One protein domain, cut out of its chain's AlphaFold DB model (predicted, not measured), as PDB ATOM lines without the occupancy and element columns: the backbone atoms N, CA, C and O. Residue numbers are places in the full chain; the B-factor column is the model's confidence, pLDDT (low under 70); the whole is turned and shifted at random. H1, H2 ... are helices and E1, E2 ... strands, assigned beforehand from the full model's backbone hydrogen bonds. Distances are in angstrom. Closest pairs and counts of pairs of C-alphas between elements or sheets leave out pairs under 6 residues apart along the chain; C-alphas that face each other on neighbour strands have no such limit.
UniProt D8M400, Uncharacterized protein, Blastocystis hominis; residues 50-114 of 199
ATOM      1  N   VAL A  50     -13.208 -35.627  42.974       93.25
ATOM      2  CA  VAL A  50     -13.721 -35.870  44.324       93.25
ATOM      3  C   VAL A  50     -13.037 -34.935  45.314       93.25
ATOM      4  O   VAL A  50     -11.848 -34.605  45.171       93.25
ATOM      5  N   ARG A  51     -13.793 -34.468  46.309       93.81
ATOM      6  CA  ARG A  51     -13.295 -33.622  47.396       93.81
ATOM      7  C   ARG A  51     -13.028 -34.492  48.616       93.81
ATOM      8  O   ARG A  51     -13.861 -35.293  49.006       93.81
ATOM      9  N   CYS A  52     -11.862 -34.334  49.234       93.56
ATOM     10  CA  CYS A  52     -11.567 -35.033  50.484       93.56
ATOM     11  C   CYS A  52     -12.463 -34.517  51.615       93.56
ATOM     12  O   CYS A  52     -12.443 -33.318  51.894       93.56
ATOM     13  N   ALA A  53     -13.151 -35.413  52.322       95.38
ATOM     14  CA  ALA A  53     -13.991 -35.082  53.471       95.38
ATOM     15  C   ALA A  53     -13.206 -34.370  54.590       95.38
ATOM     16  O   ALA A  53     -13.732 -33.481  55.256       95.38
ATOM     17  N   TYR A  54     -11.918 -34.702  54.730       92.94
ATOM     18  CA  TYR A  54     -11.047 -34.257  55.820       92.94
ATOM     19  C   TYR A  54     -10.297 -32.968  55.480       92.94
ATOM     20  O   TYR A  54     -10.520 -31.928  56.084       92.94
ATOM     21  N   CYS A  55      -9.411 -33.008  54.479       91.31
ATOM     22  CA  CYS A  55      -8.567 -31.857  54.133       91.31
ATOM     23  C   CYS A  55      -9.167 -30.940  53.060       91.31
ATOM     24  O   CYS A  55      -8.488 -30.024  52.601       91.31
ATOM     25  N   LYS A  56     -10.397 -31.222  52.604       91.50
ATOM     26  CA  LYS A  56     -11.181 -30.421  51.646       91.50
ATOM     27  C   LYS A  56     -10.527 -30.154  50.279       91.50
ATOM     28  O   LYS A  56     -11.110 -29.438  49.466       91.50
ATOM     29  N   ARG A  57      -9.359 -30.745  49.993       91.19
ATOM     30  CA  ARG A  57      -8.658 -30.665  48.697       91.19
ATOM     31  C   ARG A  57      -9.378 -31.476  47.619       91.19
ATOM     32  O   ARG A  57     -10.004 -32.491  47.921       91.19
ATOM     33  N   ILE A  58      -9.219 -31.046  46.367       92.06
ATOM     34  CA  ILE A  58      -9.825 -31.671  45.185       92.06
ATOM     35  C   ILE A  58      -8.826 -32.602  44.495       92.06
ATOM     36  O   ILE A  58      -7.650 -32.267  44.322       92.06
ATOM     37  N   PHE A  59      -9.304 -33.767  44.068       92.44
ATOM     38  CA  PHE A  59      -8.518 -34.804  43.411       92.44
ATOM     39  C   PHE A  59      -9.247 -35.291  42.159       92.44
ATOM     40  O   PHE A  59     -10.426 -35.623  42.214       92.44
ATOM     41  N   CYS A  60      -8.564 -35.370  41.017       93.56
ATOM     42  CA  CYS A  60      -9.144 -36.005  39.833       93.56
ATOM     43  C   CYS A  60      -9.093 -37.533  39.974       93.56
ATOM     44  O   CYS A  60      -8.031 -38.098  40.278       93.56
ATOM     45  N   LEU A  61     -10.212 -38.196  39.677       93.56
ATOM     46  CA  LEU A  61     -10.371 -39.646  39.840       93.56
ATOM     47  C   LEU A  61      -9.361 -40.442  38.998       93.56
ATOM     48  O   LEU A  61      -8.809 -41.446  39.448       93.56
ATOM     49  N   GLN A  62      -8.994 -39.928  37.820       91.88
ATOM     50  CA  GLN A  62      -7.982 -40.545  36.959       91.88
ATOM     51  C   GLN A  62      -6.613 -40.697  37.646       91.88
ATOM     52  O   GLN A  62      -6.002 -41.760  37.559       91.88
ATOM     53  N   GLN A  63      -6.120 -39.654  38.326       90.06
ATOM     54  CA  GLN A  63      -4.805 -39.705  38.978       90.06
ATOM     55  C   GLN A  63      -4.841 -40.498  40.279       90.06
ATOM     56  O   GLN A  63      -3.843 -41.133  40.613       90.06
ATOM     57  N   LEU A  64      -5.975 -40.492  40.986       90.88
ATOM     58  CA  LEU A  64      -6.184 -41.364  42.141       90.88
ATOM     59  C   LEU A  64      -6.064 -42.832  41.735       90.88
ATOM     60  O   LEU A  64      -5.258 -43.561  42.309       90.88
ATOM     61  N   PHE A  65      -6.755 -43.230  40.667       90.50
ATOM     62  CA  PHE A  65      -6.666 -44.591  40.158       90.50
ATOM     63  C   PHE A  65      -5.274 -44.911  39.589       90.50
ATOM     64  O   PHE A  65      -4.688 -45.938  39.921       90.50
ATOM     65  N   LYS A  66      -4.686 -44.020  38.777       88.12
ATOM     66  CA  LYS A  66      -3.370 -44.252  38.155       88.12
ATOM     67  C   LYS A  66      -2.251 -44.385  39.188       88.12
ATOM     68  O   LYS A  66      -1.403 -45.262  39.038       88.12
ATOM     69  N   LYS A  67      -2.225 -43.509  40.200       84.69
ATOM     70  CA  LYS A  67      -1.127 -43.440  41.172       84.69
ATOM     71  C   LYS A  67      -1.354 -44.255  42.427       84.69
ATOM     72  O   LYS A  67      -0.362 -44.622  43.015       84.69
ATOM     73  N   PHE A  68      -2.587 -44.472  42.869       86.38
ATOM     74  CA  PHE A  68      -2.861 -45.114  44.160       86.38
ATOM     75  C   PHE A  68      -3.814 -46.304  44.043       86.38
ATOM     76  O   PHE A  68      -4.099 -46.936  45.049       86.38
ATOM     77  N   LYS A  69      -4.322 -46.603  42.836       87.00
ATOM     78  CA  LYS A  69      -5.307 -47.670  42.581       87.00
ATOM     79  C   LYS A  69      -6.597 -47.532  43.403       87.00
ATOM     80  O   LYS A  69      -7.346 -48.490  43.536       87.00
ATOM     81  N   ILE A  70      -6.896 -46.320  43.875       89.38
ATOM     82  CA  ILE A  70      -8.130 -46.003  44.599       89.38
ATOM     83  C   ILE A  70      -9.245 -45.755  43.583       89.38
ATOM     84  O   ILE A  70      -9.108 -44.894  42.707       89.38
ATOM     85  N   LYS A  71     -10.339 -46.509  43.708       90.81
ATOM     86  CA  LYS A  71     -11.607 -46.260  43.017       90.81
ATOM     87  C   LYS A  71     -12.487 -45.437  43.962       90.81
ATOM     88  O   LYS A  71     -12.708 -45.859  45.088       90.81
ATOM     89  N   ALA A  72     -12.922 -44.266  43.519       91.56
ATOM     90  CA  ALA A  72     -13.838 -43.387  44.244       91.56
ATOM     91  C   ALA A  72     -14.866 -42.838  43.248       91.56
ATOM     92  O   ALA A  72     -14.567 -42.784  42.049       91.56
ATOM     93  N   SER A  73     -16.041 -42.445  43.739       92.25
ATOM     94  CA  SER A  73     -17.069 -41.778  42.927       92.25
ATOM     95  C   SER A  73     -16.982 -40.258  43.052       92.25
ATOM     96  O   SER A  73     -16.287 -39.732  43.922       92.25
ATOM     97  N   VAL A  74     -17.676 -39.538  42.171       90.88
ATOM     98  CA  VAL A  74     -17.799 -38.070  42.241       90.88
ATOM     99  C   VAL A  74     -18.700 -37.657  43.406       90.88
ATOM    100  O   VAL A  74     -18.447 -36.647  44.060       90.88
ATOM    101  N   GLU A  75     -19.697 -38.481  43.712       90.38
ATOM    102  CA  GLU A  75     -20.703 -38.284  44.757       90.38
ATOM    103  C   GLU A  75     -20.224 -38.743  46.146       90.38
ATOM    104  O   GLU A  75     -20.961 -38.648  47.125       90.38
ATOM    105  N   ASP A  76     -18.992 -39.249  46.248       90.81
ATOM    106  CA  ASP A  76     -18.442 -39.844  47.466       90.81
ATOM    107  C   ASP A  76     -18.064 -38.761  48.496       90.81
ATOM    108  O   ASP A  76     -16.975 -38.173  48.459       90.81
ATOM    109  N   LYS A  77     -19.001 -38.460  49.405       91.56
ATOM    110  CA  LYS A  77     -18.865 -37.410  50.431       91.56
ATOM    111  C   LYS A  77     -17.894 -37.780  51.551       91.56
ATOM    112  O   LYS A  77     -17.308 -36.878  52.150       91.56
ATOM    113  N   ASP A  78     -17.681 -39.073  51.787       94.19
ATOM    114  CA  ASP A  78     -16.813 -39.600  52.847       94.19
ATOM    115  C   ASP A  78     -15.396 -39.926  52.352       94.19
ATOM    116  O   ASP A  78     -14.545 -40.422  53.103       94.19
ATOM    117  N   PHE A  79     -15.097 -39.588  51.094       94.69
ATOM    118  CA  PHE A  79     -13.805 -39.842  50.479       94.69
ATOM    119  C   PHE A  79     -12.639 -39.282  51.313       94.69
ATOM    120  O   PHE A  79     -12.505 -38.075  51.554       94.69
ATOM    121  N   LYS A  80     -11.706 -40.165  51.683       93.50
ATOM    122  CA  LYS A  80     -10.441 -39.801  52.334       93.50
ATOM    123  C   LYS A  80      -9.310 -39.813  51.313       93.50
ATOM    124  O   LYS A  80      -9.039 -40.828  50.683       93.50
ATOM    125  N   CYS A  81      -8.587 -38.704  51.169       91.88
ATOM    126  CA  CYS A  81      -7.460 -38.666  50.235       91.88
ATOM    127  C   CYS A  81      -6.274 -39.523  50.724       91.88
ATOM    128  O   CYS A  81      -6.139 -39.737  51.930       91.88
ATOM    129  N   PRO A  82      -5.337 -39.922  49.839       88.19
ATOM    130  CA  PRO A  82      -4.193 -40.765  50.208       88.19
ATOM    131  C   PRO A  82      -3.346 -40.227  51.366       88.19
ATOM    132  O   PRO A  82      -2.697 -40.992  52.065       88.19
ATOM    133  N   ARG A  83      -3.316 -38.906  51.576       85.00
ATOM    134  CA  ARG A  83      -2.605 -38.299  52.709       85.00
ATOM    135  C   ARG A  83      -3.394 -38.428  54.014       85.00
ATOM    136  O   ARG A  83      -2.800 -38.744  55.034       85.00
ATOM    137  N   CYS A  84      -4.711 -38.234  53.974       87.44
ATOM    138  CA  CYS A  84      -5.595 -38.418  55.131       87.44
ATOM    139  C   CYS A  84      -5.781 -39.899  55.498       87.44
ATOM    140  O   CYS A  84      -6.013 -40.202  56.658       87.44
ATOM    141  N   GLN A  85      -5.633 -40.814  54.536       85.50
ATOM    142  CA  GLN A  85      -5.565 -42.260  54.780       85.50
ATOM    143  C   GLN A  85      -4.181 -42.729  55.271       85.50
ATOM    144  O   GLN A  85      -4.012 -43.901  55.578       85.50
ATOM    145  N   GLY A  86      -3.165 -41.857  55.301       80.62
ATOM    146  CA  GLY A  86      -1.796 -42.230  55.683       80.62
ATOM    147  C   GLY A  86      -0.983 -42.965  54.604       80.62
ATOM    148  O   GLY A  86       0.176 -43.293  54.832       80.62
ATOM    149  N   ILE A  87      -1.532 -43.163  53.402       77.88
ATOM    150  CA  ILE A  87      -0.891 -43.868  52.276       77.88
ATOM    151  C   ILE A  87       0.256 -43.044  51.643       77.88
ATOM    152  O   ILE A  87       1.277 -43.602  51.233       77.88
ATOM    153  N   CYS A  88       0.145 -41.706  51.559       70.38
ATOM    154  CA  CYS A  88       1.260 -40.826  51.147       70.38
ATOM    155  C   CYS A  88       1.751 -39.941  52.292       70.38
ATOM    156  O   CYS A  88       1.062 -39.004  52.696       70.38
ATOM    157  N   CYS A  89       3.003 -40.142  52.709       59.53
ATOM    158  CA  CYS A  89       3.699 -39.314  53.698       59.53
ATOM    159  C   CYS A  89       4.386 -38.090  53.077       59.53
ATOM    160  O   CYS A  89       5.526 -37.792  53.407       59.53
ATOM    161  N   CYS A  90       3.769 -37.377  52.134       56.09
ATOM    162  CA  CYS A  90       4.460 -36.316  51.393       56.09
ATOM    163  C   CYS A  90       4.783 -35.031  52.235       56.09
ATOM    164  O   CYS A  90       4.736 -33.919  51.719       56.09
ATOM    165  N   VAL A  91       5.099 -35.178  53.532       49.47
ATOM    166  CA  VAL A  91       5.546 -34.175  54.514       49.47
ATOM    167  C   VAL A  91       6.873 -34.632  55.132       49.47
ATOM    168  O   VAL A  91       7.128 -35.823  55.280       49.47
ATOM    169  N   SER A  92       7.709 -33.661  55.477       41.06
ATOM    170  CA  SER A  92       9.175 -33.645  55.562       41.06
ATOM    171  C   SER A  92       9.899 -34.710  56.408       41.06
ATOM    172  O   SER A  92      11.110 -34.857  56.245       41.06
ATOM    173  N   ASN A  93       9.219 -35.495  57.247       48.38
ATOM    174  CA  ASN A  93       9.854 -36.450  58.169       48.38
ATOM    175  C   ASN A  93       9.217 -37.842  58.126       48.38
ATOM    176  O   ASN A  93       8.681 -38.361  59.099       48.38
ATOM    177  N   CYS A  94       9.296 -38.471  56.958       54.41
ATOM    178  CA  CYS A  94       8.870 -39.851  56.773       54.41
ATOM    179  C   CYS A  94       9.898 -40.811  57.429       54.41
ATOM    180  O   CYS A  94      10.932 -41.098  56.824       54.41
ATOM    181  N   GLN A  95       9.650 -41.226  58.685       51.44
ATOM    182  CA  GLN A  95      10.521 -42.101  59.506       51.44
ATOM    183  C   GLN A  95       9.989 -43.550  59.703       51.44
ATOM    184  O   GLN A  95      10.628 -44.335  60.392       51.44
ATOM    185  N   ARG A  96       8.851 -43.946  59.106       46.09
ATOM    186  CA  ARG A  96       8.238 -45.291  59.279       46.09
ATOM    187  C   ARG A  96       8.572 -46.284  58.145       46.09
ATOM    188  O   ARG A  96       8.584 -45.866  56.984       46.09
ATOM    189  N   PRO A  97       8.709 -47.597  58.422       45.97
ATOM    190  CA  PRO A  97       8.319 -48.667  57.486       45.97
ATOM    191  C   PRO A  97       6.820 -49.037  57.702       45.97
ATOM    192  O   PRO A  97       6.345 -48.757  58.806       45.97
ATOM    193  N   PRO A  98       6.035 -49.728  56.825       48.47
ATOM    194  CA  PRO A  98       5.833 -49.836  55.350       48.47
ATOM    195  C   PRO A  98       4.511 -49.094  54.901       48.47
ATOM    196  O   PRO A  98       4.011 -48.306  55.697       48.47
ATOM    197  N   PRO A  99       3.834 -49.305  53.733       51.41
ATOM    198  CA  PRO A  99       4.265 -49.490  52.346       51.41
ATOM    199  C   PRO A  99       4.262 -48.132  51.599       51.41
ATOM    200  O   PRO A  99       3.238 -47.641  51.119       51.41
ATOM    201  N   HIS A 100       5.424 -47.496  51.442       55.94
ATOM    202  CA  HIS A 100       5.529 -46.249  50.674       55.94
ATOM    203  C   HIS A 100       5.670 -46.499  49.166       55.94
ATOM    204  O   HIS A 100       6.665 -46.120  48.555       55.94
ATOM    205  N   VAL A 101       4.646 -47.085  48.536       55.69
ATOM    206  CA  VAL A 101       4.658 -47.394  47.088       55.69
ATOM    207  C   VAL A 101       4.752 -46.118  46.226       55.69
ATOM    208  O   VAL A 101       5.267 -46.141  45.109       55.69
ATOM    209  N   HIS A 102       4.339 -44.956  46.757       60.66
ATOM    210  CA  HIS A 102       4.240 -43.707  45.983       60.66
ATOM    211  C   HIS A 102       4.839 -42.461  46.656       60.66
ATOM    212  O   HIS A 102       4.553 -41.332  46.239       60.66
ATOM    213  N   CYS A 103       5.692 -42.623  47.675       63.12
ATOM    214  CA  CYS A 103       6.348 -41.477  48.304       63.12
ATOM    215  C   CYS A 103       7.535 -40.977  47.458       63.12
ATOM    216  O   CYS A 103       8.589 -41.612  47.396       63.12
ATOM    217  N   LYS A 104       7.384 -39.795  46.836       67.19
ATOM    218  CA  LYS A 104       8.452 -39.141  46.052       67.19
ATOM    219  C   LYS A 104       9.695 -38.867  46.907       67.19
ATOM    220  O   LYS A 104      10.803 -39.113  46.449       67.19
ATOM    221  N   VAL A 105       9.512 -38.414  48.148       65.81
ATOM    222  CA  VAL A 105      10.614 -38.109  49.078       65.81
ATOM    223  C   VAL A 105      11.383 -39.377  49.447       65.81
ATOM    224  O   VAL A 105      12.609 -39.374  49.415       65.81
ATOM    225  N   TYR A 106      10.682 -40.482  49.718       66.19
ATOM    226  CA  TYR A 106      11.312 -41.778  49.969       66.19
ATOM    227  C   TYR A 106      12.080 -42.274  48.742       66.19
ATOM    228  O   TYR A 106      13.235 -42.653  48.880       66.19
ATOM    229  N   LYS A 107      11.497 -42.196  47.535       68.31
ATOM    230  CA  LYS A 107      12.183 -42.600  46.295       68.31
ATOM    231  C   LYS A 107      13.449 -41.774  46.034       68.31
ATOM    232  O   LYS A 107      14.477 -42.338  45.680       68.31
ATOM    233  N   VAL A 108      13.407 -40.461  46.266       69.00
ATOM    234  CA  VAL A 108      14.591 -39.588  46.156       69.00
ATOM    235  C   VAL A 108      15.644 -39.944  47.214       69.00
ATOM    236  O   VAL A 108      16.821 -40.058  46.885       69.00
ATOM    237  N   ARG A 109      15.238 -40.196  48.467       70.44
ATOM    238  CA  ARG A 109      16.153 -40.624  49.542       70.44
ATOM    239  C   ARG A 109      16.751 -42.016  49.289       70.44
ATOM    240  O   ARG A 109      17.924 -42.205  49.569       70.44
ATOM    241  N   GLN A 110      15.991 -42.961  48.734       65.75
ATOM    242  CA  GLN A 110      16.481 -44.286  48.329       65.75
ATOM    243  C   GLN A 110      17.507 -44.190  47.195       65.75
ATOM    244  O   GLN A 110      18.557 -44.817  47.267       65.75
ATOM    245  N   ASN A 111      17.264 -43.343  46.190       66.69
ATOM    246  CA  ASN A 111      18.231 -43.122  45.114       66.69
ATOM    247  C   ASN A 111      19.532 -42.473  45.613       66.69
ATOM    248  O   ASN A 111      20.593 -42.832  45.125       66.69
ATOM    249  N   LYS A 112      19.468 -41.580  46.613       67.69
ATOM    250  CA  LYS A 112      20.664 -41.001  47.255       67.69
ATOM    251  C   LYS A 112      21.424 -42.011  48.135       67.69
ATOM    252  O   LYS A 112      22.606 -41.822  48.385       67.69
ATOM    253  N   LYS A 113      20.753 -43.063  48.620       66.50
ATOM    254  CA  LYS A 113      21.341 -44.116  49.468       66.50
ATOM    255  C   LYS A 113      21.945 -45.286  48.687       66.50
ATOM    256  O   LYS A 113      22.598 -46.115  49.308       66.50
ATOM    257  N   LYS A 114      21.742 -45.381  47.367       58.44
ATOM    258  CA  LYS A 114      22.494 -46.333  46.539       58.44
ATOM    259  C   LYS A 114      23.912 -45.782  46.360       58.44
ATOM    260  O   LYS A 114      24.043 -44.724  45.745       58.44
TER     261      LYS A 114
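What this domain is: This is residues 50 to 114 of the 199 residues of an uncharacterized protein of Blastocystis hominis (UniProt D8M400). This domain has little regular structure: a winding chain of loops holds strand E1 and helix H1 toward one end, while at the other residues 107 to 114, of which 107 to 113 belong to helix H2, stick out and add to the length. The printed part has 65 residues, with E1, H1 and H2 in that order; the class is mostly helix, but named elements hold only 21 residues. It is only just loose, close to compact, with a radius of gyration of the C-alphas of 13.2 A, spanning 44 by 21 by 17 A.

Where its parts are: Find C-alpha 104 at (8.452, -39.141, 46.052); from there H2, residues 104 to 113, runs 14.2 A to C-alpha 113 at (21.341, -44.116, 49.468). H1 is residues 61 to 68, 10.2 A; E1 is residues 58 to 60, 6.9 A.

How they stand to each other: H2 is apart from H1 and E1. E1 and H1 meet only through their tight link. E1 pairs with no named strand, but look at residues 50 to 51, antiparallel to its residues 58 to 59. In H1 and H2 every O i to N i+4 pair is within hydrogen-bond range.

The domain as a whole: The C-alphas of Glu 75 and Lys 114, the two farthest apart, are 44.0 A apart. The printed part has no cut. The H1 to H2 link, residues 69 to 103, is long. Look for pLDDT under 70 at residues 89 to 108 and 110 to 114.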